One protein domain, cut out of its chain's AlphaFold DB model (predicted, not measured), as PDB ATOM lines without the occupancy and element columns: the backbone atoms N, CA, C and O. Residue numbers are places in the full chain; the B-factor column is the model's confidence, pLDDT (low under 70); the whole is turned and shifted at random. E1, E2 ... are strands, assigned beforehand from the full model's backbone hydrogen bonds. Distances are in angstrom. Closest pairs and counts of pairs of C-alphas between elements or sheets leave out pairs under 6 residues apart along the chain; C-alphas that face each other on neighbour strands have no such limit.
ATOM      1  N   VAL A   2     164.967 142.284  85.694       92.88
ATOM      2  CA  VAL A   2     164.144 141.115  85.366       92.88
ATOM      3  C   VAL A   2     163.627 141.297  83.947       92.88
ATOM      4  O   VAL A   2     163.186 142.387  83.590       92.88
ATOM      5  N   HIS A   3     163.674 140.236  83.154       93.75
ATOM      6  CA  HIS A   3     162.990 140.150  81.876       93.75
ATOM      7  C   HIS A   3     162.400 138.745  81.758       93.75
ATOM      8  O   HIS A   3     163.122 137.762  81.921       93.75
ATOM      9  N   ARG A   4     161.091 138.657  81.540       94.12
ATOM     10  CA  ARG A   4     160.370 137.406  81.294       94.12
ATOM     11  C   ARG A   4     159.393 137.629  80.154       94.12
ATOM     12  O   ARG A   4     158.752 138.676  80.113       94.12
ATOM     13  N   GLU A   5     159.289 136.659  79.266       95.00
ATOM     14  CA  GLU A   5     158.364 136.657  78.138       95.00
ATOM     15  C   GLU A   5     157.950 135.214  77.868       95.00
ATOM     16  O   GLU A   5     158.786 134.311  77.934       95.00
ATOM     17  N   GLY A   6     156.672 134.991  77.587       95.19
ATOM     18  CA  GLY A   6     156.183 133.664  77.246       95.19
ATOM     19  C   GLY A   6     154.681 133.624  77.030       95.19
ATOM     20  O   GLY A   6     153.962 134.570  77.353       95.19
ATOM     21  N   GLU A   7     154.229 132.510  76.463       95.69
ATOM     22  CA  GLU A   7     152.809 132.175  76.401       95.69
ATOM     23  C   GLU A   7     152.287 131.852  77.807       95.69
ATOM     24  O   GLU A   7     153.012 131.276  78.626       95.69
ATOM     25  N   THR A   8     151.054 132.259  78.099       95.19
ATOM     26  CA  THR A   8     150.396 131.949  79.370       95.19
ATOM     27  C   THR A   8     149.688 130.589  79.286       95.19
ATOM     28  O   THR A   8     149.776 129.868  78.295       95.19
ATOM     29  N   GLU A   9     148.975 130.195  80.342       94.94
ATOM     30  CA  GLU A   9     148.125 128.993  80.304       94.94
ATOM     31  C   GLU A   9     146.926 129.135  79.347       94.94
ATOM     32  O   GLU A   9     146.275 128.142  79.006       94.94
ATOM     33  N   ILE A  10     146.628 130.367  78.923       95.62
ATOM     34  CA  ILE A  10     145.626 130.690  77.916       95.62
ATOM     35  C   ILE A  10     146.315 130.647  76.553       95.62
ATOM     36  O   ILE A  10     147.271 131.379  76.302       95.62
ATOM     37  N   ARG A  11     145.809 129.800  75.650       94.62
ATOM     38  CA  ARG A  11     146.422 129.600  74.330       94.62
ATOM     39  C   ARG A  11     146.571 130.929  73.590       94.62
ATOM     40  O   ARG A  11     145.638 131.726  73.523       94.62
ATOM     41  N   HIS A  12     147.733 131.150  72.996       94.44
ATOM     42  CA  HIS A  12     148.093 132.337  72.218       94.44
ATOM     43  C   HIS A  12     148.158 133.663  72.986       94.44
ATOM     44  O   HIS A  12     148.576 134.655  72.386       94.44
ATOM     45  N   GLU A  13     147.798 133.711  74.269       96.19
ATOM     46  CA  GLU A  13     148.039 134.880  75.112       96.19
ATOM     47  C   GLU A  13     149.510 134.905  75.525       96.19
ATOM     48  O   GLU A  13     150.070 133.885  75.922       96.19
ATOM     49  N   LYS A  14     150.154 136.068  75.431       96.75
ATOM     50  CA  LYS A  14     151.553 136.234  75.840       96.75
ATOM     51  C   LYS A  14     151.674 137.350  76.859       96.75
ATOM     52  O   LYS A  14     151.130 138.428  76.640       96.75
ATOM     53  N   ASP A  15     152.442 137.112  77.913       96.50
ATOM     54  CA  ASP A  15     152.833 138.133  78.887       96.50
ATOM     55  C   ASP A  15     154.341 138.364  78.793       96.50
ATOM     56  O   ASP A  15     155.146 137.426  78.744       96.50
ATOM     57  N   ARG A  16     154.726 139.637  78.777       97.50
ATOM     58  CA  ARG A  16     156.102 140.088  78.894       97.50
ATOM     59  C   ARG A  16     156.224 141.099  80.018       97.50
ATOM     60  O   ARG A  16     155.576 142.138  80.016       97.50
ATOM     61  N   THR A  17     157.159 140.865  80.929       97.81
ATOM     62  CA  THR A  17     157.528 141.827  81.972       97.81
ATOM     63  C   THR A  17     159.014 142.161  81.885       97.81
ATOM     64  O   THR A  17     159.856 141.268  81.971       97.81
ATOM     65  N   THR A  18     159.342 143.448  81.801       98.06
ATOM     66  CA  THR A  18     160.707 143.978  81.922       98.06
ATOM     67  C   THR A  18     160.762 144.931  83.103       98.06
ATOM     68  O   THR A  18     159.986 145.878  83.162       98.06
ATOM     69  N   ALA A  19     161.688 144.719  84.033       98.19
ATOM     70  CA  ALA A  19     161.811 145.563  85.212       98.19
ATOM     71  C   ALA A  19     163.262 145.810  85.638       98.19
ATOM     72  O   ALA A  19     164.138 144.945  85.525       98.19
ATOM     73  N   ALA A  20     163.510 146.991  86.189       98.25
ATOM     74  CA  ALA A  20     164.768 147.371  86.809       98.25
ATOM     75  C   ALA A  20     164.480 148.138  88.099       98.25
ATOM     76  O   ALA A  20     163.594 148.987  88.135       98.25
ATOM     77  N   PHE A  21     165.238 147.829  89.147       98.06
ATOM     78  CA  PHE A  21     165.087 148.433  90.465       98.06
ATOM     79  C   PHE A  21     166.468 148.765  91.018       98.06
ATOM     80  O   PHE A  21     167.413 148.001  90.799       98.06
ATOM     81  N   LEU A  22     166.564 149.880  91.732       98.44
ATOM     82  CA  LEU A  22     167.738 150.279  92.496       98.44
ATOM     83  C   LEU A  22     167.270 150.722  93.879       98.44
ATOM     84  O   LEU A  22     166.476 151.654  93.977       98.44
ATOM     85  N   GLY A  23     167.767 150.052  94.915       98.44
ATOM     86  CA  GLY A  23     167.594 150.447  96.310       98.44
ATOM     87  C   GLY A  23     168.940 150.884  96.871       98.44
ATOM     88  O   GLY A  23     169.927 150.161  96.716       98.44
ATOM     89  N   LEU A  24     168.988 152.069  97.467       98.62
ATOM     90  CA  LEU A  24     170.152 152.591  98.175       98.62
ATOM     91  C   LEU A  24     169.754 152.876  99.616       98.62
ATOM     92  O   LEU A  24     168.757 153.555  99.850       98.62
ATOM     93  N   ASP A  25     170.565 152.429 100.565       98.25
ATOM     94  CA  ASP A  25     170.338 152.647 101.989       98.25
ATOM     95  C   ASP A  25     171.541 153.349 102.615       98.25
ATOM     96  O   ASP A  25     172.697 153.007 102.353       98.25
ATOM     97  N   TYR A  26     171.261 154.303 103.493       98.38
ATOM     98  CA  TYR A  26     172.230 154.930 104.376       98.38
ATOM     99  C   TYR A  26     171.781 154.743 105.822       98.38
ATOM    100  O   TYR A  26     170.632 155.018 106.163       98.38
ATOM    101  N   ARG A  27     172.706 154.297 106.675       98.06
ATOM    102  CA  ARG A  27     172.492 154.154 108.117       98.06
ATOM    103  C   ARG A  27     173.608 154.864 108.863       98.06
ATOM    104  O   ARG A  27     174.767 154.464 108.766       98.06
ATOM    105  N   GLY A  28     173.251 155.921 109.576       97.00
ATOM    106  CA  GLY A  28     174.126 156.656 110.480       97.00
ATOM    107  C   GLY A  28     173.681 156.502 111.935       97.00
ATOM    108  O   GLY A  28     172.731 155.794 112.242       97.00
ATOM    109  N   GLU A  29     174.348 157.206 112.850       96.50
ATOM    110  CA  GLU A  29     174.017 157.138 114.284       96.50
ATOM    111  C   GLU A  29     172.649 157.748 114.621       96.50
ATOM    112  O   GLU A  29     171.945 157.261 115.502       96.50
ATOM    113  N   LYS A  30     172.279 158.837 113.935       97.44
ATOM    114  CA  LYS A  30     171.018 159.567 114.155       97.44
ATOM    115  C   LYS A  30     170.146 159.672 112.915       97.44
ATOM    116  O   LYS A  30     169.065 160.243 112.995       97.44
ATOM    117  N   PHE A  31     170.608 159.193 111.769       98.25
ATOM    118  CA  PHE A  31     169.926 159.404 110.500       98.25
ATOM    119  C   PHE A  31     169.961 158.136 109.664       98.25
ATOM    120  O   PHE A  31     171.036 157.654 109.315       98.25
ATOM    121  N   ASP A  32     168.776 157.650 109.322       98.19
ATOM    122  CA  ASP A  32     168.567 156.554 108.391       98.19
ATOM    123  C   ASP A  32     167.845 157.093 107.158       98.19
ATOM    124  O   ASP A  32     166.882 157.856 107.273       98.19
ATOM    125  N   SER A  33     168.284 156.695 105.970       98.62
ATOM    126  CA  SER A  33     167.653 157.094 104.715       98.62
ATOM    127  C   SER A  33     167.646 155.945 103.722       98.62
ATOM    128  O   SER A  33     168.585 155.152 103.683       98.62
ATOM    129  N   SER A  34     166.592 155.860 102.916       98.69
ATOM    130  CA  SER A  34     166.506 154.909 101.811       98.69
ATOM    131  C   SER A  34     165.966 155.587 100.555       98.69
ATOM    132  O   SER A  34     165.033 156.392 100.624       98.69
ATOM    133  N   LEU A  35     166.554 155.261  99.406       98.75
ATOM    134  CA  LEU A  35     166.113 155.684  98.082       98.75
ATOM    135  C   LEU A  35     165.773 154.453  97.246       98.75
ATOM    136  O   LEU A  35     166.647 153.638  96.956       98.75
ATOM    137  N   ASP A  36     164.530 154.382  96.790       98.62
ATOM    138  CA  ASP A  36     164.035 153.344  95.897       98.62
ATOM    139  C   ASP A  36     163.697 153.948  94.537       98.62
ATOM    140  O   ASP A  36     162.868 154.854  94.430       98.62
ATOM    141  N   LEU A  37     164.308 153.420  93.482       98.62
ATOM    142  CA  LEU A  37     163.998 153.736  92.092       98.62
ATOM    143  C   LEU A  37     163.497 152.476  91.394       98.62
ATOM    144  O   LEU A  37     164.062 151.393  91.568       98.62
ATOM    145  N   GLY A  38     162.473 152.615  90.559       98.44
ATOM    146  CA  GLY A  38     161.924 151.488  89.818       98.44
ATOM    147  C   GLY A  38     161.435 151.858  88.430       98.44
ATOM    148  O   GLY A  38     160.901 152.941  88.198       98.44
ATOM    149  N   TYR A  39     161.601 150.915  87.513       98.50
ATOM    150  CA  TYR A  39     161.009 150.889  86.186       98.50
ATOM    151  C   TYR A  39     160.387 149.514  85.979       98.50
ATOM    152  O   TYR A  39     161.061 148.500  86.163       98.50
ATOM    153  N   VAL A  40     159.123 149.476  85.577       98.25
ATOM    154  CA  VAL A  40     158.408 148.248  85.238       98.25
ATOM    155  C   VAL A  40     157.635 148.489  83.954       98.25
ATOM    156  O   VAL A  40     156.854 149.431  83.865       98.25
ATOM    157  N   LYS A  41     157.838 147.620  82.970       98.31
ATOM    158  CA  LYS A  41     157.007 147.505  81.779       98.31
ATOM    159  C   LYS A  41     156.360 146.126  81.767       98.31
ATOM    160  O   LYS A  41     157.073 145.128  81.851       98.31
ATOM    161  N   SER A  42     155.041 146.079  81.652       97.44
ATOM    162  CA  SER A  42     154.263 144.860  81.449       97.44
ATOM    163  C   SER A  42     153.498 144.988  80.138       97.44
ATOM    164  O   SER A  42     152.882 146.019  79.881       97.44
ATOM    165  N   THR A  43     153.591 143.960  79.303       97.38
ATOM    166  CA  THR A  43     152.887 143.860  78.033       97.38
ATOM    167  C   THR A  43     152.095 142.563  78.019       97.38
ATOM    168  O   THR A  43     152.684 141.501  78.197       97.38
ATOM    169  N   ILE A  44     150.799 142.636  77.739       96.62
ATOM    170  CA  ILE A  44     149.965 141.476  77.428       96.62
ATOM    171  C   ILE A  44     149.580 141.569  75.955       96.62
ATOM    172  O   ILE A  44     149.073 142.601  75.520       96.62
ATOM    173  N   HIS A  45     149.811 140.501  75.196       96.12
ATOM    174  CA  HIS A  45     149.363 140.351  73.813       96.12
ATOM    175  C   HIS A  45     148.289 139.271  73.725       96.12
ATOM    176  O   HIS A  45     148.389 138.245  74.399       96.12
ATOM    177  N   ASN A  46     147.300 139.490  72.860       94.75
ATOM    178  CA  ASN A  46     146.149 138.609  72.660       94.75
ATOM    179  C   ASN A  46     145.399 138.347  73.976       94.75
ATOM    180  O   ASN A  46     144.974 137.223  74.250       94.75
ATOM    181  N   GLY A  47     145.305 139.383  74.815       92.69
ATOM    182  CA  GLY A  47     144.762 139.276  76.165       92.69
ATOM    183  C   GLY A  47     143.305 138.821  76.164       92.69
ATOM    184  O   GLY A  47     142.466 139.369  75.431       92.69
ATOM    185  N   ARG A  48     142.992 137.841  77.017       92.19
ATOM    186  CA  ARG A  48     141.632 137.327  77.184       92.19
ATOM    187  C   ARG A  48     140.863 138.147  78.218       92.19
ATOM    188  O   ARG A  48     141.106 138.051  79.419       92.19
ATOM    189  N   ALA A  49     139.900 138.941  77.756       88.88
ATOM    190  CA  ALA A  49     139.034 139.718  78.640       88.88
ATOM    191  C   ALA A  49     138.017 138.837  79.400       88.88
ATOM    192  O   ALA A  49     137.834 137.653  79.109       88.88
ATOM    193  N   GLY A  50     137.320 139.414  80.380       91.25
ATOM    194  CA  GLY A  50     136.160 138.763  80.995       91.25
ATOM    195  C   GLY A  50     134.979 138.665  80.021       91.25
ATOM    196  O   GLY A  50     134.841 139.503  79.131       91.25
ATOM    197  N   ILE A  51     134.120 137.663  80.206       94.31
ATOM    198  CA  ILE A  51     132.856 137.532  79.467       94.31
ATOM    199  C   ILE A  51     131.796 138.408  80.137       94.31
ATOM    200  O   ILE A  51     131.645 138.386  81.360       94.31
ATOM    201  N   LYS A  52     131.056 139.168  79.331       95.12
ATOM    202  CA  LYS A  52     129.834 139.864  79.740       95.12
ATOM    203  C   LYS A  52     128.631 139.096  79.202       95.12
ATOM    204  O   LYS A  52     128.729 138.449  78.165       95.12
ATOM    205  N   LEU A  53     127.512 139.175  79.908       95.12
ATOM    206  CA  LEU A  53     126.245 138.607  79.456       95.12
ATOM    207  C   LEU A  53     125.333 139.745  79.020       95.12
ATOM    208  O   LEU A  53     125.316 140.795  79.669       95.12
ATOM    209  N   ASP A  54     124.609 139.528  77.932       95.19
ATOM    210  CA  ASP A  54     123.542 140.417  77.499       95.19
ATOM    211  C   ASP A  54     122.441 140.507  78.569       95.19
ATOM    212  O   ASP A  54     122.154 139.535  79.277       95.19
ATOM    213  N   GLU A  55     121.814 141.678  78.693       90.44
ATOM    214  CA  GLU A  55     120.789 141.935  79.712       90.44
ATOM    215  C   GLU A  55     119.547 141.039  79.551       90.44
ATOM    216  O   GLU A  55     118.840 140.792  80.529       90.44
ATOM    217  N   GLY A  56     119.287 140.521  78.345       91.12
ATOM    218  CA  GLY A  56     118.185 139.602  78.061       91.12
ATOM    219  C   GLY A  56     118.428 138.155  78.503       91.12
ATOM    220  O   GLY A  56     117.497 137.345  78.477       91.12
ATOM    221  N   MET A  57     119.647 137.795  78.918       93.62
ATOM    222  CA  MET A  57     119.949 136.428  79.340       93.62
ATOM    223  C   MET A  57     119.287 136.085  80.680       93.62
ATOM    224  O   MET A  57     119.445 136.775  81.685       93.62
ATOM    225  N   THR A  58     118.584 134.952  80.715       93.00
ATOM    226  CA  THR A  58     117.902 134.440  81.921       93.00
ATOM    227  C   THR A  58     118.614 133.248  82.566       93.00
ATOM    228  O   THR A  58     118.209 132.788  83.633       93.00
ATOM    229  N   ALA A  59     119.688 132.759  81.944       93.50
ATOM    230  CA  ALA A  59     120.513 131.657  82.424       93.50
ATOM    231  C   ALA A  59     121.994 131.927  82.128       93.50
ATOM    232  O   ALA A  59     122.325 132.693  81.224       93.50
ATOM    233  N   LEU A  60     122.882 131.290  82.897       93.56
ATOM    234  CA  LEU A  60     124.322 131.340  82.651       93.56
ATOM    235  C   LEU A  60     124.701 130.289  81.596       93.56
ATOM    236  O   LEU A  60     124.329 129.125  81.778       93.56
ATOM    237  N   PRO A  61     125.442 130.657  80.535       94.06
ATOM    238  CA  PRO A  61     125.977 129.687  79.588       94.06
ATOM    239  C   PRO A  61     127.028 128.788  80.267       94.06
ATOM    240  O   PRO A  61     127.552 129.114  81.336       94.06
ATOM    241  N   GLU A  62     127.338 127.643  79.656       95.06
ATOM    242  CA  GLU A  62     128.399 126.754  80.142       95.06
ATOM    243  C   GLU A  62     129.748 127.492  80.185       95.06
ATOM    244  O   GLU A  62     130.025 128.360  79.354       95.06
ATOM    245  N   VAL A  63     130.604 127.169  81.153       94.19
ATOM    246  CA  VAL A  63     131.926 127.796  81.266       94.19
ATOM    247  C   VAL A  63     132.840 127.248  80.159       94.19
ATOM    248  O   VAL A  63     133.019 126.031  80.098       94.19
ATOM    249  N   PRO A  64     133.446 128.094  79.302       94.38
ATOM    250  CA  PRO A  64     134.407 127.629  78.301       94.38
ATOM    251  C   PRO A  64     135.627 126.944  78.926       94.38
ATOM    252  O   PRO A  64     135.969 127.190  80.085       94.38
ATOM    253  N   ASP A  65     136.345 126.146  78.130       95.25
ATOM    254  CA  ASP A  65     137.638 125.580  78.536       95.25
ATOM    255  C   ASP A  65     138.569 126.703  79.051       95.25
ATOM    256  O   ASP A  65     138.765 127.716  78.362       95.25
ATOM    257  N   PRO A  66     139.169 126.552  80.247       94.31
ATOM    258  CA  PRO A  66     139.976 127.595  80.870       94.31
ATOM    259  C   PRO A  66     141.213 127.992  80.056       94.31
ATOM    260  O   PRO A  66     141.740 129.081  80.290       94.31
ATOM    261  N   ARG A  67     141.654 127.172  79.093       95.44
ATOM    262  CA  ARG A  67     142.776 127.439  78.179       95.44
ATOM    263  C   ARG A  67     142.342 128.049  76.843       95.44
ATOM    264  O   ARG A  67     143.200 128.533  76.106       95.44
ATOM    265  N   THR A  68     141.050 128.039  76.505       95.12
ATOM    266  CA  THR A  68     140.543 128.637  75.258       95.12
ATOM    267  C   THR A  68     140.640 130.157  75.310       95.12
ATOM    268  O   THR A  68     140.174 130.795  76.257       95.12
ATOM    269  N   ASN A  69     141.231 130.751  74.276       95.25
ATOM    270  CA  ASN A  69     141.338 132.196  74.146       95.25
ATOM    271  C   ASN A  69     140.293 132.728  73.172       95.25
ATOM    272  O   ASN A  69     140.438 132.604  71.962       95.25
ATOM    273  N   TYR A  70     139.238 133.312  73.728       94.38
ATOM    274  CA  TYR A  70     138.208 134.039  72.988       94.38
ATOM    275  C   TYR A  70     138.523 135.545  72.862       94.38
ATOM    276  O   TYR A  70     137.690 136.323  72.400       94.38
ATOM    277  N   GLY A  71     139.709 135.975  73.306       93.50
ATOM    278  CA  GLY A  71     140.258 137.292  73.003       93.50
ATOM    279  C   GLY A  71     140.699 137.391  71.542       93.50
ATOM    280  O   GLY A  71     140.838 136.391  70.842       93.50
ATOM    281  N   GLN A  72     140.919 138.617  71.078       94.31
ATOM    282  CA  GLN A  72     141.302 138.891  69.694       94.31
ATOM    283  C   GLN A  72     142.802 139.171  69.574       94.31
ATOM    284  O   GLN A  72     143.426 139.641  70.524       94.31
ATOM    285  N   SER A  73     143.399 138.906  68.408       93.19
ATOM    286  CA  SER A  73     144.847 139.082  68.180       93.19
ATOM    287  C   SER A  73     145.314 140.537  68.267       93.19
ATOM    288  O   SER A  73     146.481 140.818  68.525       93.19
ATOM    289  N   TRP A  74     144.404 141.482  68.047       94.19
ATOM    290  CA  TRP A  74     144.653 142.909  68.230       94.19
ATOM    291  C   TRP A  74     144.443 143.372  69.677       94.19
ATOM    292  O   TRP A  74     144.730 144.530  69.969       94.19
ATOM    293  N   ASN A  75     143.981 142.514  70.598       95.31
ATOM    294  CA  ASN A  75     143.918 142.872  72.015       95.31
ATOM    295  C   ASN A  75     145.329 142.964  72.592       95.31
ATOM    296  O   ASN A  75     146.105 142.005  72.531       95.31
ATOM    297  N   TYR A  76     145.642 144.080  73.237       96.44
ATOM    298  CA  TYR A  76     146.884 144.225  73.980       96.44
ATOM    299  C   TYR A  76     146.744 145.223  75.126       96.44
ATOM    300  O   TYR A  76     145.863 146.082  75.128       96.44
ATOM    301  N   ALA A  77     147.659 145.128  76.084       97.19
ATOM    302  CA  ALA A  77     147.874 146.145  77.100       97.19
ATOM    303  C   ALA A  77     149.376 146.322  77.316       97.19
ATOM    304  O   ALA A  77     150.069 145.372  77.659       97.19
ATOM    305  N   ASP A  78     149.871 147.533  77.105       97.75
ATOM    306  CA  ASP A  78     151.259 147.952  77.255       97.75
ATOM    307  C   ASP A  78     151.340 148.998  78.366       97.75
ATOM    308  O   ASP A  78     151.101 150.184  78.141       97.75
ATOM    309  N   LEU A  79     151.706 148.569  79.572       98.06
ATOM    310  CA  LEU A  79     151.796 149.413  80.758       98.06
ATOM    311  C   LEU A  79     153.258 149.656  81.124       98.06
ATOM    312  O   LEU A  79     154.021 148.718  81.336       98.06
ATOM    313  N   THR A  80     153.652 150.920  81.247       98.62
ATOM    314  CA  THR A  80     154.974 151.316  81.742       98.62
ATOM    315  C   THR A  80     154.830 152.224  82.950       98.62
ATOM    316  O   THR A  80     154.198 153.273  82.858       98.62
ATOM    317  N   THR A  81     155.483 151.873  84.053       98.56
ATOM    318  CA  THR A  81     155.548 152.687  85.265       98.56
ATOM    319  C   THR A  81     156.997 152.921  85.659       98.56
ATOM    320  O   THR A  81     157.800 151.992  85.733       98.56
ATOM    321  N   ARG A  82     157.327 154.175  85.962       98.69
ATOM    322  CA  ARG A  82     158.584 154.568  86.604       98.69
ATOM    323  C   ARG A  82     158.285 155.271  87.915       98.69
ATOM    324  O   ARG A  82     157.344 156.063  87.966       98.69
ATOM    325  N   TYR A  83     159.072 155.015  88.948       98.56
ATOM    326  CA  TYR A  83     158.899 155.659  90.241       98.56
ATOM    327  C   TYR A  83     160.227 155.924  90.943       98.56
ATOM    328  O   TYR A  83     161.240 155.280  90.669       98.56
ATOM    329  N   ALA A  84     160.182 156.882  91.861       98.75
ATOM    330  CA  ALA A  84     161.241 157.197  92.801       98.75
ATOM    331  C   ALA A  84     160.621 157.491  94.170       98.75
ATOM    332  O   ALA A  84     159.586 158.158  94.244       98.75
ATOM    333  N   MET A  85     161.246 157.022  95.243       98.56
ATOM    334  CA  MET A  85     160.808 157.256  96.614       98.56
ATOM    335  C   MET A  85     162.016 157.427  97.526       98.56
ATOM    336  O   MET A  85     162.918 156.603  97.514       98.56
ATOM    337  N   LEU A  86     162.001 158.481  98.333       98.81
ATOM    338  CA  LEU A  86     162.989 158.764  99.363       98.81
ATOM    339  C   LEU A  86     162.300 158.712 100.725       98.81
ATOM    340  O   LEU A  86     161.273 159.365 100.921       98.81
ATOM    341  N   LYS A  87     162.886 157.985 101.671       98.69
ATOM    342  CA  LYS A  87     162.452 157.929 103.067       98.69
ATOM    343  C   LYS A  87     163.597 158.345 103.975       98.69
ATOM    344  O   LYS A  87     164.743 158.012 103.708       98.69
ATOM    345  N   ASN A  88     163.276 159.048 105.056       98.75
ATOM    346  CA  ASN A  88     164.237 159.502 106.047       98.75
ATOM    347  C   ASN A  88     163.663 159.357 107.460       98.75
ATOM    348  O   ASN A  88     162.558 159.838 107.713       98.75
ATOM    349  N   ASP A  89     164.444 158.791 108.375       98.62
ATOM    350  CA  ASP A  89     164.185 158.774 109.815       98.62
ATOM    351  C   ASP A  89     165.356 159.494 110.521       98.62
ATOM    352  O   ASP A  89     166.524 159.173 110.308       98.62
ATOM    353  N   TYR A  90     165.054 160.494 111.351       98.56
ATOM    354  CA  TYR A  90     166.015 161.252 112.152       98.56
ATOM    355  C   TYR A  90     165.719 161.071 113.644       98.56
ATOM    356  O   TYR A  90     164.667 161.482 114.141       98.56
ATOM    357  N   HIS A  91     166.652 160.459 114.366       98.38
ATOM    358  CA  HIS A  91     166.554 160.163 115.793       98.38
ATOM    359  C   HIS A  91     166.992 161.387 116.605       98.38
ATOM    360  O   HIS A  91     168.184 161.660 116.767       98.38
ATOM    361  N   LEU A  92     166.013 162.140 117.119       97.62
ATOM    362  CA  LEU A  92     166.245 163.264 118.038       97.62
ATOM    363  C   LEU A  92     166.851 162.744 119.348       97.62
ATOM    364  O   LEU A  92     167.827 163.291 119.863       97.62
ATOM    365  N   THR A  93     166.270 161.651 119.843       97.25
ATOM    366  CA  THR A  93     166.725 160.822 120.964       97.25
ATOM    367  C   THR A  93     166.368 159.358 120.655       97.25
ATOM    368  O   THR A  93     165.639 159.115 119.690       97.25
ATOM    369  N   PRO A  94     166.804 158.367 121.458       95.19
ATOM    370  CA  PRO A  94     166.380 156.973 121.269       95.19
ATOM    371  C   PRO A  94     164.854 156.763 121.309       95.19
ATOM    372  O   PRO A  94     164.347 155.805 120.726       95.19
ATOM    373  N   ASP A  95     164.123 157.665 121.969       97.88
ATOM    374  CA  ASP A  95     162.670 157.586 122.144       97.88
ATOM    375  C   ASP A  95     161.880 158.474 121.176       97.88
ATOM    376  O   ASP A  95     160.658 158.344 121.107       97.88
ATOM    377  N   TRP A  96     162.540 159.367 120.432       98.50
ATOM    378  CA  TRP A  96     161.886 160.359 119.578       98.50
ATOM    379  C   TRP A  96     162.485 160.382 118.178       98.50
ATOM    380  O   TRP A  96     163.652 160.723 117.983       98.50
ATOM    381  N   VAL A  97     161.643 160.083 117.188       98.69
ATOM    382  CA  VAL A  97     162.032 160.008 115.777       98.69
ATOM    383  C   VAL A  97     161.176 160.957 114.953       98.69
ATOM    384  O   VAL A  97     159.947 160.850 114.942       98.69
ATOM    385  N   LEU A  98     161.834 161.855 114.225       98.75
ATOM    386  CA  LEU A  98     161.231 162.618 113.142       98.75
ATOM    387  C   LEU A  98     161.351 161.799 111.860       98.75
ATOM    388  O   LEU A  98     162.441 161.371 111.503       98.75
ATOM    389  N   TYR A  99     160.245 161.569 111.167       98.75
ATOM    390  CA  TYR A  99     160.238 160.788 109.934       98.75
ATOM    391  C   TYR A  99     159.692 161.614 108.774       98.75
ATOM    392  O   TYR A  99     158.833 162.481 108.949       98.75
ATOM    393  N   SER A 100     160.158 161.312 107.568       98.81
ATOM    394  CA  SER A 100     159.604 161.843 106.327       98.81
ATOM    395  C   SER A 100     159.733 160.840 105.189       98.81
ATOM    396  O   SER A 100     160.637 160.009 105.171       98.81
ATOM    397  N   ALA A 101     158.827 160.920 104.222       98.69
ATOM    398  CA  ALA A 101     158.973 160.248 102.945       98.69
ATOM    399  C   ALA A 101     158.353 161.092 101.832       98.69
ATOM    400  O   ALA A 101     157.357 161.784 102.050       98.69
ATOM    401  N   ILE A 102     158.929 161.024 100.640       98.81
ATOM    402  CA  ILE A 102     158.402 161.640  99.426       98.81
ATOM    403  C   ILE A 102     158.628 160.692  98.261       98.81
ATOM    404  O   ILE A 102     159.682 160.073  98.147       98.81
ATOM    405  N   GLY A 103     157.641 160.572  97.386       98.62
ATOM    406  CA  GLY A 103     157.759 159.737  96.207       98.62
ATOM    407  C   GLY A 103     156.904 160.234  95.061       98.62
ATOM    408  O   GLY A 103     155.901 160.926  95.255       98.62
ATOM    409  N   GLY A 104     157.312 159.866  93.857       98.75
ATOM    410  CA  GLY A 104     156.605 160.177  92.632       98.75
ATOM    411  C   GLY A 104     156.632 159.003  91.667       98.75
ATOM    412  O   GLY A 104     157.592 158.235  91.636       98.75
ATOM    413  N   SER A 105     155.584 158.876  90.865       98.69
ATOM    414  CA  SER A 105     155.505 157.885  89.800       98.69
ATOM    415  C   SER A 105     154.846 158.456  88.559       98.69
ATOM    416  O   SER A 105     153.899 159.236  88.663       98.69
ATOM    417  N   HIS A 106     155.287 157.986  87.401       98.75
ATOM    418  CA  HIS A 106     154.630 158.222  86.126       98.75
ATOM    419  C   HIS A 106     154.257 156.880  85.506       98.75
ATOM    420  O   HIS A 106     155.113 156.000  85.389       98.75
ATOM    421  N   THR A 107     152.996 156.751  85.110       98.56
ATOM    422  CA  THR A 107     152.450 155.580  84.428       98.56
ATOM    423  C   THR A 107     151.933 155.981  83.056       98.56
ATOM    424  O   THR A 107     151.283 157.015  82.923       98.56
ATOM    425  N   ASN A 108     152.213 155.149  82.061       98.50
ATOM    426  CA  ASN A 108     151.769 155.300  80.686       98.50
ATOM    427  C   ASN A 108     151.261 153.946  80.187       98.50
ATOM    428  O   ASN A 108     152.010 152.970  80.208       98.50
ATOM    429  N   GLU A 109     150.020 153.900  79.726       98.25
ATOM    430  CA  GLU A 109     149.358 152.698  79.233       98.25
ATOM    431  C   GLU A 109     148.836 152.924  77.819       98.25
ATOM    432  O   GLU A 109     148.116 153.891  77.573       98.25
ATOM    433  N   TRP A 110     149.163 152.011  76.912       98.19
ATOM    434  CA  TRP A 110     148.462 151.853  75.643       98.19
ATOM    435  C   TRP A 110     147.732 150.526  75.664       98.19
ATOM    436  O   TRP A 110     148.335 149.504  75.977       98.19
ATOM    437  N   SER A 111     146.453 150.519  75.327       97.25
ATOM    438  CA  SER A 111     145.687 149.283  75.273       97.25
ATOM    439  C   SER A 111     144.676 149.295  74.140       97.25
ATOM    440  O   SER A 111     144.135 150.337  73.766       97.25
ATOM    441  N   ALA A 112     144.429 148.112  73.595       96.12
ATOM    442  CA  ALA A 112     143.290 147.802  72.749       96.12
ATOM    443  C   ALA A 112     142.563 146.640  73.412       96.12
ATOM    444  O   ALA A 112     143.162 145.603  73.701       96.12
ATOM    445  N   SER A 113     141.285 146.834  73.713       93.88
ATOM    446  CA  SER A 113     140.511 145.849  74.453       93.88
ATOM    447  C   SER A 113     139.120 145.687  73.872       93.88
ATOM    448  O   SER A 113     138.498 146.647  73.419       93.88
ATOM    449  N   ALA A 114     138.626 144.460  73.933       93.12
ATOM    450  CA  ALA A 114     137.235 144.134  73.706       93.12
ATOM    451  C   ALA A 114     136.867 142.911  74.541       93.12
ATOM    452  O   ALA A 114     137.665 141.989  74.721       93.12
ATOM    453  N   SER A 115     135.648 142.923  75.067       93.31
ATOM    454  CA  SER A 115     135.075 141.824  75.840       93.31
ATOM    455  C   SER A 115     133.861 141.281  75.097       93.31
ATOM    456  O   SER A 115     133.042 142.103  74.680       93.31
ATOM    457  N   PRO A 116     133.715 139.955  74.944       95.62
ATOM    458  CA  PRO A 116     132.507 139.382  74.364       95.62
ATOM    459  C   PRO A 116     131.307 139.649  75.277       95.62
ATOM    460  O   PRO A 116     131.370 139.415  76.488       95.62
ATOM    461  N   VAL A 117     130.222 140.139  74.684       96.94
ATOM    462  CA  VAL A 117     128.884 140.225  75.270       96.94
ATOM    463  C   VAL A 117     128.081 139.067  74.697       96.94
ATOM    464  O   VAL A 117     127.649 139.115  73.550       96.94
ATOM    465  N   VAL A 118     127.962 137.990  75.465       97.56
ATOM    466  CA  VAL A 118     127.276 136.764  75.044       97.56
ATOM    467  C   VAL A 118     125.773 136.979  75.123       97.56
ATOM    468  O   VAL A 118     125.286 137.426  76.159       97.56
ATOM    469  N   TYR A 119     125.049 136.648  74.056       96.44
ATOM    470  CA  TYR A 119     123.604 136.890  73.957       96.44
ATOM    471  C   TYR A 119     122.761 135.614  73.845       96.44
ATOM    472  O   TYR A 119     121.531 135.678  73.833       96.44
ATOM    473  N   ASN A 120     123.382 134.434  73.770       96.19
ATOM    474  CA  ASN A 120     122.660 133.165  73.744       96.19
ATOM    475  C   ASN A 120     123.421 132.026  74.446       96.19
ATOM    476  O   ASN A 120     124.602 132.131  74.771       96.19
ATOM    477  N   MET A 121     122.727 130.906  74.667       96.56
ATOM    478  CA  MET A 121     123.296 129.711  75.308       96.56
ATOM    479  C   MET A 121     124.296 128.956  74.421       96.56
ATOM    480  O   MET A 121     125.025 128.109  74.927       96.56
ATOM    481  N   ALA A 122     124.333 129.249  73.118       96.50
ATOM    482  CA  ALA A 122     125.320 128.687  72.199       96.50
ATOM    483  C   ALA A 122     126.681 129.396  72.300       96.50
ATOM    484  O   ALA A 122     127.652 128.905  71.731       96.50
ATOM    485  N   GLY A 123     126.777 130.504  73.045       96.56
ATOM    486  CA  GLY A 123     128.021 131.238  73.266       96.56
ATOM    487  C   GLY A 123     128.327 132.295  72.205       96.56
ATOM    488  O   GLY A 123     129.458 132.783  72.157       96.56
ATOM    489  N   ASP A 124     127.354 132.647  71.363       97.38
ATOM    490  CA  ASP A 124     127.530 133.715  70.382       97.38
ATOM    491  C   ASP A 124     127.569 135.072  71.081       97.38
ATOM    492  O   ASP A 124     126.884 135.292  72.088       97.38
ATOM    493  N   SER A 125     128.410 135.967  70.564       97.12
ATOM    494  CA  SER A 125     128.702 137.232  71.223       97.12
ATOM    495  C   SER A 125     128.786 138.406  70.264       97.12
ATOM    496  O   SER A 125     129.071 138.236  69.080       97.12
ATOM    497  N   ASP A 126     128.574 139.600  70.804       96.50
ATOM    498  CA  ASP A 126     128.971 140.862  70.189       96.50
ATOM    499  C   ASP A 126     130.170 141.457  70.933       96.50
ATOM    500  O   ASP A 126     130.429 141.162  72.102       96.50
ATOM    501  N   MET A 127     130.926 142.313  70.256       95.38
ATOM    502  CA  MET A 127     132.071 143.023  70.813       95.38
ATOM    503  C   MET A 127     132.076 144.476  70.361       95.38
ATOM    504  O   MET A 127     131.522 144.842  69.328       95.38
ATOM    505  N   ASN A 128     132.778 145.310  71.117       95.12
ATOM    506  CA  ASN A 128     133.192 146.631  70.680       95.12
ATOM    507  C   ASN A 128     134.663 146.824  71.062       95.12
ATOM    508  O   ASN A 128     135.070 146.498  72.178       95.12
ATOM    509  N   LEU A 129     135.457 147.361  70.138       96.12
ATOM    510  CA  LEU A 129     136.837 147.741  70.396       96.12
ATOM    511  C   LEU A 129     136.855 149.033  71.211       96.12
ATOM    512  O   LEU A 129     136.157 149.990  70.875       96.12
ATOM    513  N   LEU A 130     137.722 149.082  72.218       96.88
ATOM    514  CA  LEU A 130     138.146 150.295  72.898       96.88
ATOM    515  C   LEU A 130     139.677 150.369  72.907       96.88
ATOM    516  O   LEU A 130     140.343 149.655  73.663       96.88
ATOM    517  N   ASN A 131     140.216 151.268  72.087       97.62
ATOM    518  CA  ASN A 131     141.599 151.721  72.182       97.62
ATOM    519  C   ASN A 131     141.686 152.812  73.244       97.62
ATOM    520  O   ASN A 131     140.908 153.765  73.204       97.62
ATOM    521  N   THR A 132     142.655 152.707  74.147       97.88
ATOM    522  CA  THR A 132     142.897 153.685  75.208       97.88
ATOM    523  C   THR A 132     144.377 154.036  75.269       97.88
ATOM    524  O   THR A 132     145.239 153.162  75.225       97.88
ATOM    525  N   HIS A 133     144.677 155.326  75.405       98.38
ATOM    526  CA  HIS A 133     145.975 155.793  75.879       98.38
ATOM    527  C   HIS A 133     145.762 156.523  77.200       98.38
ATOM    528  O   HIS A 133     145.159 157.597  77.234       98.38
ATOM    529  N   TYR A 134     146.236 155.928  78.290       98.38
ATOM    530  CA  TYR A 134     146.100 156.451  79.642       98.38
ATOM    531  C   TYR A 134     147.457 156.876  80.204       98.38
ATOM    532  O   TYR A 134     148.467 156.199  80.026       98.38
ATOM    533  N   THR A 135     147.487 158.004  80.909       98.50
ATOM    534  CA  THR A 135     148.676 158.486  81.617       98.50
ATOM    535  C   THR A 135     148.314 158.901  83.034       98.50
ATOM    536  O   THR A 135     147.237 159.442  83.276       98.50
ATOM    537  N   ALA A 136     149.214 158.672  83.986       98.56
ATOM    538  CA  ALA A 136     149.023 159.102  85.363       98.56
ATOM    539  C   ALA A 136     150.330 159.545  86.017       98.56
ATOM    540  O   ALA A 136     151.274 158.764  86.132       98.56
ATOM    541  N   ASP A 137     150.336 160.774  86.525       98.69
ATOM    542  CA  ASP A 137     151.380 161.307  87.392       98.69
ATOM    543  C   ASP A 137     150.882 161.274  88.836       98.69
ATOM    544  O   ASP A 137     149.837 161.846  89.153       98.69
ATOM    545  N   THR A 138     151.621 160.618  89.724       98.56
ATOM    546  CA  THR A 138     151.302 160.577  91.156       98.56
ATOM    547  C   THR A 138     152.473 161.113  91.952       98.56
ATOM    548  O   THR A 138     153.604 160.708  91.719       98.56
ATOM    549  N   VAL A 139     152.200 161.997  92.906       98.69
ATOM    550  CA  VAL A 139     153.165 162.468  93.902       98.69
ATOM    551  C   VAL A 139     152.557 162.253  95.275       98.69
ATOM    552  O   VAL A 139     151.399 162.595  95.507       98.69
ATOM    553  N   SER A 140     153.325 161.684  96.191       98.38
ATOM    554  CA  SER A 140     152.901 161.475  97.569       98.38
ATOM    555  C   SER A 140     154.007 161.858  98.535       98.38
ATOM    556  O   SER A 140     155.189 161.835  98.193       98.38
ATOM    557  N   GLY A 141     153.619 162.225  99.746       98.56
ATOM    558  CA  GLY A 141     154.571 162.516 100.797       98.56
ATOM    559  C   GLY A 141     153.953 162.430 102.177       98.56
ATOM    560  O   GLY A 141     152.737 162.543 102.353       98.56
ATOM    561  N   MET A 142     154.810 162.231 103.166       98.50
ATOM    562  CA  MET A 142     154.457 162.236 104.574       98.50
ATOM    563  C   MET A 142     155.598 162.793 105.410       98.50
ATOM    564  O   MET A 142     156.765 162.658 105.054       98.50
ATOM    565  N   ALA A 143     155.252 163.398 106.536       98.75
ATOM    566  CA  ALA A 143     156.203 163.817 107.549       98.75
ATOM    567  C   ALA A 143     155.529 163.780 108.917       98.75
ATOM    568  O   ALA A 143     154.316 163.982 109.020       98.75
ATOM    569  N   GLY A 164     149.958 163.242 102.348       98.19
ATOM    570  CA  GLY A 164     149.190 163.636 101.181       98.19
ATOM    571  C   GLY A 164     149.582 162.881  99.919       98.19
ATOM    572  O   GLY A 164     150.710 162.416  99.776       98.19
ATOM    573  N   ILE A 165     148.626 162.781  99.004       98.12
ATOM    574  CA  ILE A 165     148.787 162.241  97.660       98.12
ATOM    575  C   ILE A 165     148.072 163.152  96.663       98.12
ATOM    576  O   ILE A 165     146.960 163.623  96.909       98.12
ATOM    577  N   TYR A 166     148.727 163.398  95.538       98.50
ATOM    578  CA  TYR A 166     148.189 164.086  94.381       98.50
ATOM    579  C   TYR A 166     148.331 163.176  93.165       98.50
ATOM    580  O   TYR A 166     149.428 162.704  92.874       98.50
ATOM    581  N   ASN A 167     147.231 162.937  92.464       98.38
ATOM    582  CA  ASN A 167     147.185 162.169  91.231       98.38
ATOM    583  C   ASN A 167     146.613 163.043  90.111       98.38
ATOM    584  O   ASN A 167     145.573 163.680  90.279       98.38
ATOM    585  N   ARG A 168     147.297 163.069  88.970       98.44
ATOM    586  CA  ARG A 168     146.845 163.694  87.730       98.44
ATOM    587  C   ARG A 168     146.743 162.602  86.677       98.44
ATOM    588  O   ARG A 168     147.769 162.074  86.259       98.44
ATOM    589  N   ALA A 169     145.525 162.309  86.243       98.31
ATOM    590  CA  ALA A 169     145.236 161.293  85.244       98.31
ATOM    591  C   ALA A 169     144.791 161.938  83.927       98.31
ATOM    592  O   ALA A 169     143.965 162.860  83.914       98.31
ATOM    593  N   GLY A 170     145.335 161.448  82.820       98.19
ATOM    594  CA  GLY A 170     144.947 161.802  81.464       98.19
ATOM    595  C   GLY A 170     144.534 160.568  80.676       98.19
ATOM    596  O   GLY A 170     145.030 159.473  80.921       98.19
ATOM    597  N   SER A 171     143.618 160.743  79.729       98.06
ATOM    598  CA  SER A 171     143.248 159.667  78.810       98.06
ATOM    599  C   SER A 171     142.899 160.210  77.431       98.06
ATOM    600  O   SER A 171     142.544 161.382  77.286       98.06
ATOM    601  N   ALA A 172     142.984 159.340  76.440       98.19
ATOM    602  CA  ALA A 172     142.343 159.464  75.146       98.19
ATOM    603  C   ALA A 172     141.803 158.091  74.746       98.19
ATOM    604  O   ALA A 172     142.333 157.071  75.194       98.19
ATOM    605  N   TYR A 173     140.752 158.069  73.931       98.00
ATOM    606  CA  TYR A 173     140.179 156.823  73.447       98.00
ATOM    607  C   TYR A 173     139.716 156.907  71.994       98.00
ATOM    608  O   TYR A 173     139.365 157.977  71.484       98.00
ATOM    609  N   GLN A 174     139.670 155.742  71.358       97.88
ATOM    610  CA  GLN A 174     138.953 155.487  70.114       97.88
ATOM    611  C   GLN A 174     138.131 154.215  70.299       97.88
ATOM    612  O   GLN A 174     138.650 153.212  70.782       97.88
ATOM    613  N   MET A 175     136.858 154.250  69.933       97.31
ATOM    614  CA  MET A 175     135.933 153.141  70.136       97.31
ATOM    615  C   MET A 175     135.182 152.835  68.842       97.31
ATOM    616  O   MET A 175     134.732 153.747  68.142       97.31
ATOM    617  N   SER A 176     135.063 151.551  68.516       96.94
ATOM    618  CA  SER A 176     134.263 151.090  67.379       96.94
ATOM    619  C   SER A 176     132.773 151.051  67.721       96.94
ATOM    620  O   SER A 176     132.376 151.151  68.883       96.94
ATOM    621  N   GLY A 177     131.936 150.839  66.705       94.94
ATOM    622  CA  GLY A 177     130.592 150.311  66.936       94.94
ATOM    623  C   GLY A 177     130.624 148.889  67.496       94.94
ATOM    624  O   GLY A 177     131.690 148.267  67.582       94.94
ATOM    625  N   ALA A 178     129.449 148.385  67.870       93.62
ATOM    626  CA  ALA A 178     129.277 146.963  68.123       93.62
ATOM    627  C   ALA A 178     129.422 146.180  66.808       93.62
ATOM    628  O   ALA A 178     128.976 146.634  65.752       93.62
ATOM    629  N   PHE A 179     130.047 145.014  66.883       95.31
ATOM    630  CA  PHE A 179     130.201 144.074  65.781       95.31
ATOM    631  C   PHE A 179     130.094 142.648  66.308       95.31
ATOM    632  O   PHE A 179     130.349 142.402  67.486       95.31
ATOM    633  N   THR A 180     129.741 141.712  65.430       96.44
ATOM    634  CA  THR A 180     129.635 140.295  65.786       96.44
ATOM    635  C   THR A 180     130.984 139.782  66.264       96.44
ATOM    636  O   THR A 180     131.939 139.764  65.497       96.44
ATOM    637  N   GLY A 181     131.065 139.395  67.532       94.88
ATOM    638  CA  GLY A 181     132.253 138.824  68.147       94.88
ATOM    639  C   GLY A 181     132.427 137.337  67.825       94.88
ATOM    640  O   GLY A 181     131.618 136.738  67.113       94.88
ATOM    641  N   PRO A 182     133.490 136.704  68.347       95.06
ATOM    642  CA  PRO A 182     133.672 135.267  68.231       95.06
ATOM    643  C   PRO A 182     132.642 134.513  69.081       95.06
ATOM    644  O   PRO A 182     132.102 135.035  70.060       95.06
ATOM    645  N   ASN A 183     132.452 133.231  68.789       96.44
ATOM    646  CA  ASN A 183     131.808 132.330  69.735       96.44
ATOM    647  C   ASN A 183     132.784 132.000  70.886       96.44
ATOM    648  O   ASN A 183     133.959 131.718  70.639       96.44
ATOM    649  N   ILE A 184     132.331 132.013  72.144       96.50
ATOM    650  CA  ILE A 184     133.219 131.799  73.308       96.50
ATOM    651  C   ILE A 184     133.746 130.358  73.444       96.50
ATOM    652  O   ILE A 184     134.746 130.141  74.130       96.50
ATOM    653  N   TYR A 185     133.105 129.380  72.796       96.62
ATOM    654  CA  TYR A 185     133.525 127.973  72.789       96.62
ATOM    655  C   TYR A 185     134.373 127.617  71.567       96.62
ATOM    656  O   TYR A 185     135.249 126.757  71.652       96.62
ATOM    657  N   GLN A 186     134.121 128.281  70.436       95.62
ATOM    658  CA  GLN A 186     134.827 128.085  69.168       95.62
ATOM    659  C   GLN A 186     135.282 129.443  68.616       95.62
ATOM    660  O   GLN A 186     134.688 129.962  67.668       95.62
ATOM    661  N   PRO A 187     136.304 130.062  69.232       94.12
ATOM    662  CA  PRO A 187     136.668 131.423  68.897       94.12
ATOM    663  C   PRO A 187     137.322 131.518  67.521       94.12
ATOM    664  O   PRO A 187     138.175 130.710  67.149       94.12
ATOM    665  N   THR A 188     136.941 132.556  66.788       94.25
ATOM    666  CA  THR A 188     137.515 132.935  65.500       94.25
ATOM    667  C   THR A 188     138.104 134.340  65.588       94.25
ATOM    668  O   THR A 188     137.737 135.143  66.451       94.25
ATOM    669  N   ALA A 189     139.053 134.639  64.702       93.88
ATOM    670  CA  ALA A 189     139.563 135.996  64.570       93.88
ATOM    671  C   ALA A 189     138.492 136.878  63.917       93.88
ATOM    672  O   ALA A 189     137.944 136.527  62.870       93.88
ATOM    673  N   VAL A 190     138.216 138.020  64.537       93.50
ATOM    674  CA  VAL A 190     137.278 139.027  64.054       93.50
ATOM    675  C   VAL A 190     137.963 140.382  64.075       93.50
ATOM    676  O   VAL A 190     138.573 140.764  65.072       93.50
ATOM    677  N   GLU A 191     137.830 141.128  62.983       92.62
ATOM    678  CA  GLU A 191     138.326 142.497  62.905       92.62
ATOM    679  C   GLU A 191     137.258 143.504  63.359       92.62
ATOM    680  O   GLU A 191     136.081 143.352  63.010       92.62
ATOM    681  N   PRO A 192     137.636 144.551  64.112       90.19
ATOM    682  CA  PRO A 192     136.708 145.589  64.523       90.19
ATOM    683  C   PRO A 192     136.123 146.332  63.323       90.19
ATOM    684  O   PRO A 192     136.800 146.599  62.329       90.19
ATOM    685  N   THR A 193     134.879 146.788  63.461       86.50
ATOM    686  CA  THR A 193     134.348 147.833  62.573       86.50
ATOM    687  C   THR A 193     135.145 149.132  62.733       86.50
ATOM    688  O   THR A 193     135.833 149.331  63.736       86.50
ATOM    689  N   GLY A 194     134.998 150.063  61.787       87.94
ATOM    690  CA  GLY A 194     135.614 151.389  61.879       87.94
ATOM    691  C   GLY A 194     135.323 152.123  63.199       87.94
ATOM    692  O   GLY A 194     134.327 151.872  63.882       87.94
ATOM    693  N   ILE A 195     136.215 153.048  63.556       95.69
ATOM    694  CA  ILE A 195     136.080 153.884  64.754       95.69
ATOM    695  C   ILE A 195     134.877 154.821  64.601       95.69
ATOM    696  O   ILE A 195     134.801 155.575  63.632       95.69
ATOM    697  N   LEU A 196     133.964 154.791  65.577       96.25
ATOM    698  CA  LEU A 196     132.763 155.635  65.615       96.25
ATOM    699  C   LEU A 196     132.854 156.747  66.658       96.25
ATOM    700  O   LEU A 196     132.325 157.836  66.442       96.25
ATOM    701  N   TYR A 197     133.530 156.490  67.777       95.62
ATOM    702  CA  TYR A 197     133.640 157.442  68.878       95.62
ATOM    703  C   TYR A 197     135.099 157.713  69.200       95.62
ATOM    704  O   TYR A 197     135.931 156.805  69.208       95.62
ATOM    705  N   THR A 198     135.409 158.969  69.494       96.56
ATOM    706  CA  THR A 198     136.747 159.390  69.897       96.56
ATOM    707  C   THR A 198     136.657 160.384  71.046       96.56
ATOM    708  O   THR A 198     135.708 161.161  71.157       96.56
ATOM    709  N   GLY A 199     137.663 160.364  71.914       96.00
ATOM    710  CA  GLY A 199     137.833 161.363  72.960       96.00
ATOM    711  C   GLY A 199     139.301 161.699  73.139       96.00
ATOM    712  O   GLY A 199     140.125 160.813  73.352       96.00
ATOM    713  N   GLY A 200     139.630 162.988  73.076       95.12
ATOM    714  CA  GLY A 200     141.002 163.472  73.220       95.12
ATOM    715  C   GLY A 200     141.892 163.117  72.027       95.12
ATOM    716  O   GLY A 200     141.416 162.818  70.935       95.12
ATOM    717  N   ASN A 201     143.205 163.179  72.238       95.44
ATOM    718  CA  ASN A 201     144.210 162.873  71.226       95.44
ATOM    719  C   ASN A 201     145.020 161.643  71.663       95.44
ATOM    720  O   ASN A 201     145.698 161.692  72.686       95.44
ATOM    721  N   MET A 202     144.980 160.559  70.880       96.19
ATOM    722  CA  MET A 202     145.717 159.321  71.182       96.19
ATOM    723  C   MET A 202     147.230 159.535  71.293       96.19
ATOM    724  O   MET A 202     147.881 158.797  72.011       96.19
ATOM    725  N   SER A 203     147.809 160.551  70.656       95.94
ATOM    726  CA  SER A 203     149.237 160.877  70.795       95.94
ATOM    727  C   SER A 203     149.532 161.804  71.978       95.94
ATOM    728  O   SER A 203     150.681 161.918  72.397       95.94
ATOM    729  N   ALA A 204     148.513 162.478  72.516       95.44
ATOM    730  CA  ALA A 204     148.628 163.428  73.620       95.44
ATOM    731  C   ALA A 204     147.352 163.412  74.490       95.44
ATOM    732  O   ALA A 204     146.494 164.287  74.334       95.44
ATOM    733  N   PRO A 205     147.203 162.420  75.392       96.50
ATOM    734  CA  PRO A 205     146.024 162.270  76.239       96.50
ATOM    735  C   PRO A 205     145.674 163.542  77.018       96.50
ATOM    736  O   PRO A 205     146.508 164.104  77.734       96.50
TER     737      PRO A 205
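AT A GLANCE: This is residues 2 to 143 and 164 to 205 of the 413 residues of the protein "Ferrichrome receptor FcuA" of Tatumella ptyseos (UniProt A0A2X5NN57). One long sheet of eight strands, bowed along its length and open from edge to edge, makes a wall that does not close on itself, with short strands E1 and E9 at its two edges. At one end of the wall sits a head of loops, residues 46 to 75, 114 to 124 and 177 to 194, with the short strand E6 among them. The printed part has 184 residues with nine named strands, E1 to E9 along the chain, and no named helix; the class is all strand. The sheet's order is E1, E2, E3, E4, E5, E7, E8, E9, antiparallel throughout. The whole is loose, with a radius of gyration of the C-alphas of 22.7 A, and spans 71 by 36 by 33 A.

IN THESE COORDINATES: E1, residues 2 to 7, begins at C-alpha 2, (164.144, 141.115, 85.366). E2 is residues 14 to 27, 42.4 A long, and E3 residues 31 to 45, 46.2 A. E4, residues 76 to 93, is 53.6 A long and ends at C-alpha 93, (166.725, 160.822, 120.964). E5, residues 96 to 113, is 52.0 A long and bends by 59 degrees at residue 110. E6 is residues 125 to 127; it runs on into E7, residues 130 to 143 and 41.3 A long, across a break of 2 residues, at 66 degrees. E8 is residues 164 to 176, 39.0 A long. E9, residues 195 to 199, ends at C-alpha 199, (137.833, 161.363, 72.960).

HOW THE PARTS SIT: E1 to E5 form a meander, each strand the antiparallel neighbour of the one before. E1 and E2 form a hairpin, with N 4 and O 17 2.9 A apart, within hydrogen-bond range. In the hairpin of E2 and E3, N 22 and O 37 are 2.9 A apart; in that of E3 and E4, N 36 and O 85 are 2.8 A apart. The hairpin of E4 and E5, at 178 degrees between directions, has N 88 and O 100 at 2.8 A. E5 and E7 have N 107 and O 136 at 2.8 A. E7 and E8 have N 135 and O 170 at 2.9 A. The hairpin of E8 and E9 has N 175 and O 197 at 2.8 A. The edge strands E1 and E9 are apart. E6 pairs with no named strand, but its residues 125 to 126 pair antiparallel with residues 117 to 118, which pair parallel with residues 52 to 53.

THE WHOLE: The outline is only just a rod, and the sheet is twisted. The C-alphas of Thr 93 and Ala 122, the two farthest apart, are 71.6 A apart. Residues 144 to 163 are cut out, leaving C-alphas 143 and 164 9.5 A apart. The links E3 to E4, E5 to E6 and E8 to E9 are long. The mean pLDDT of the printed part is 96.4, and no printed residue is under 70.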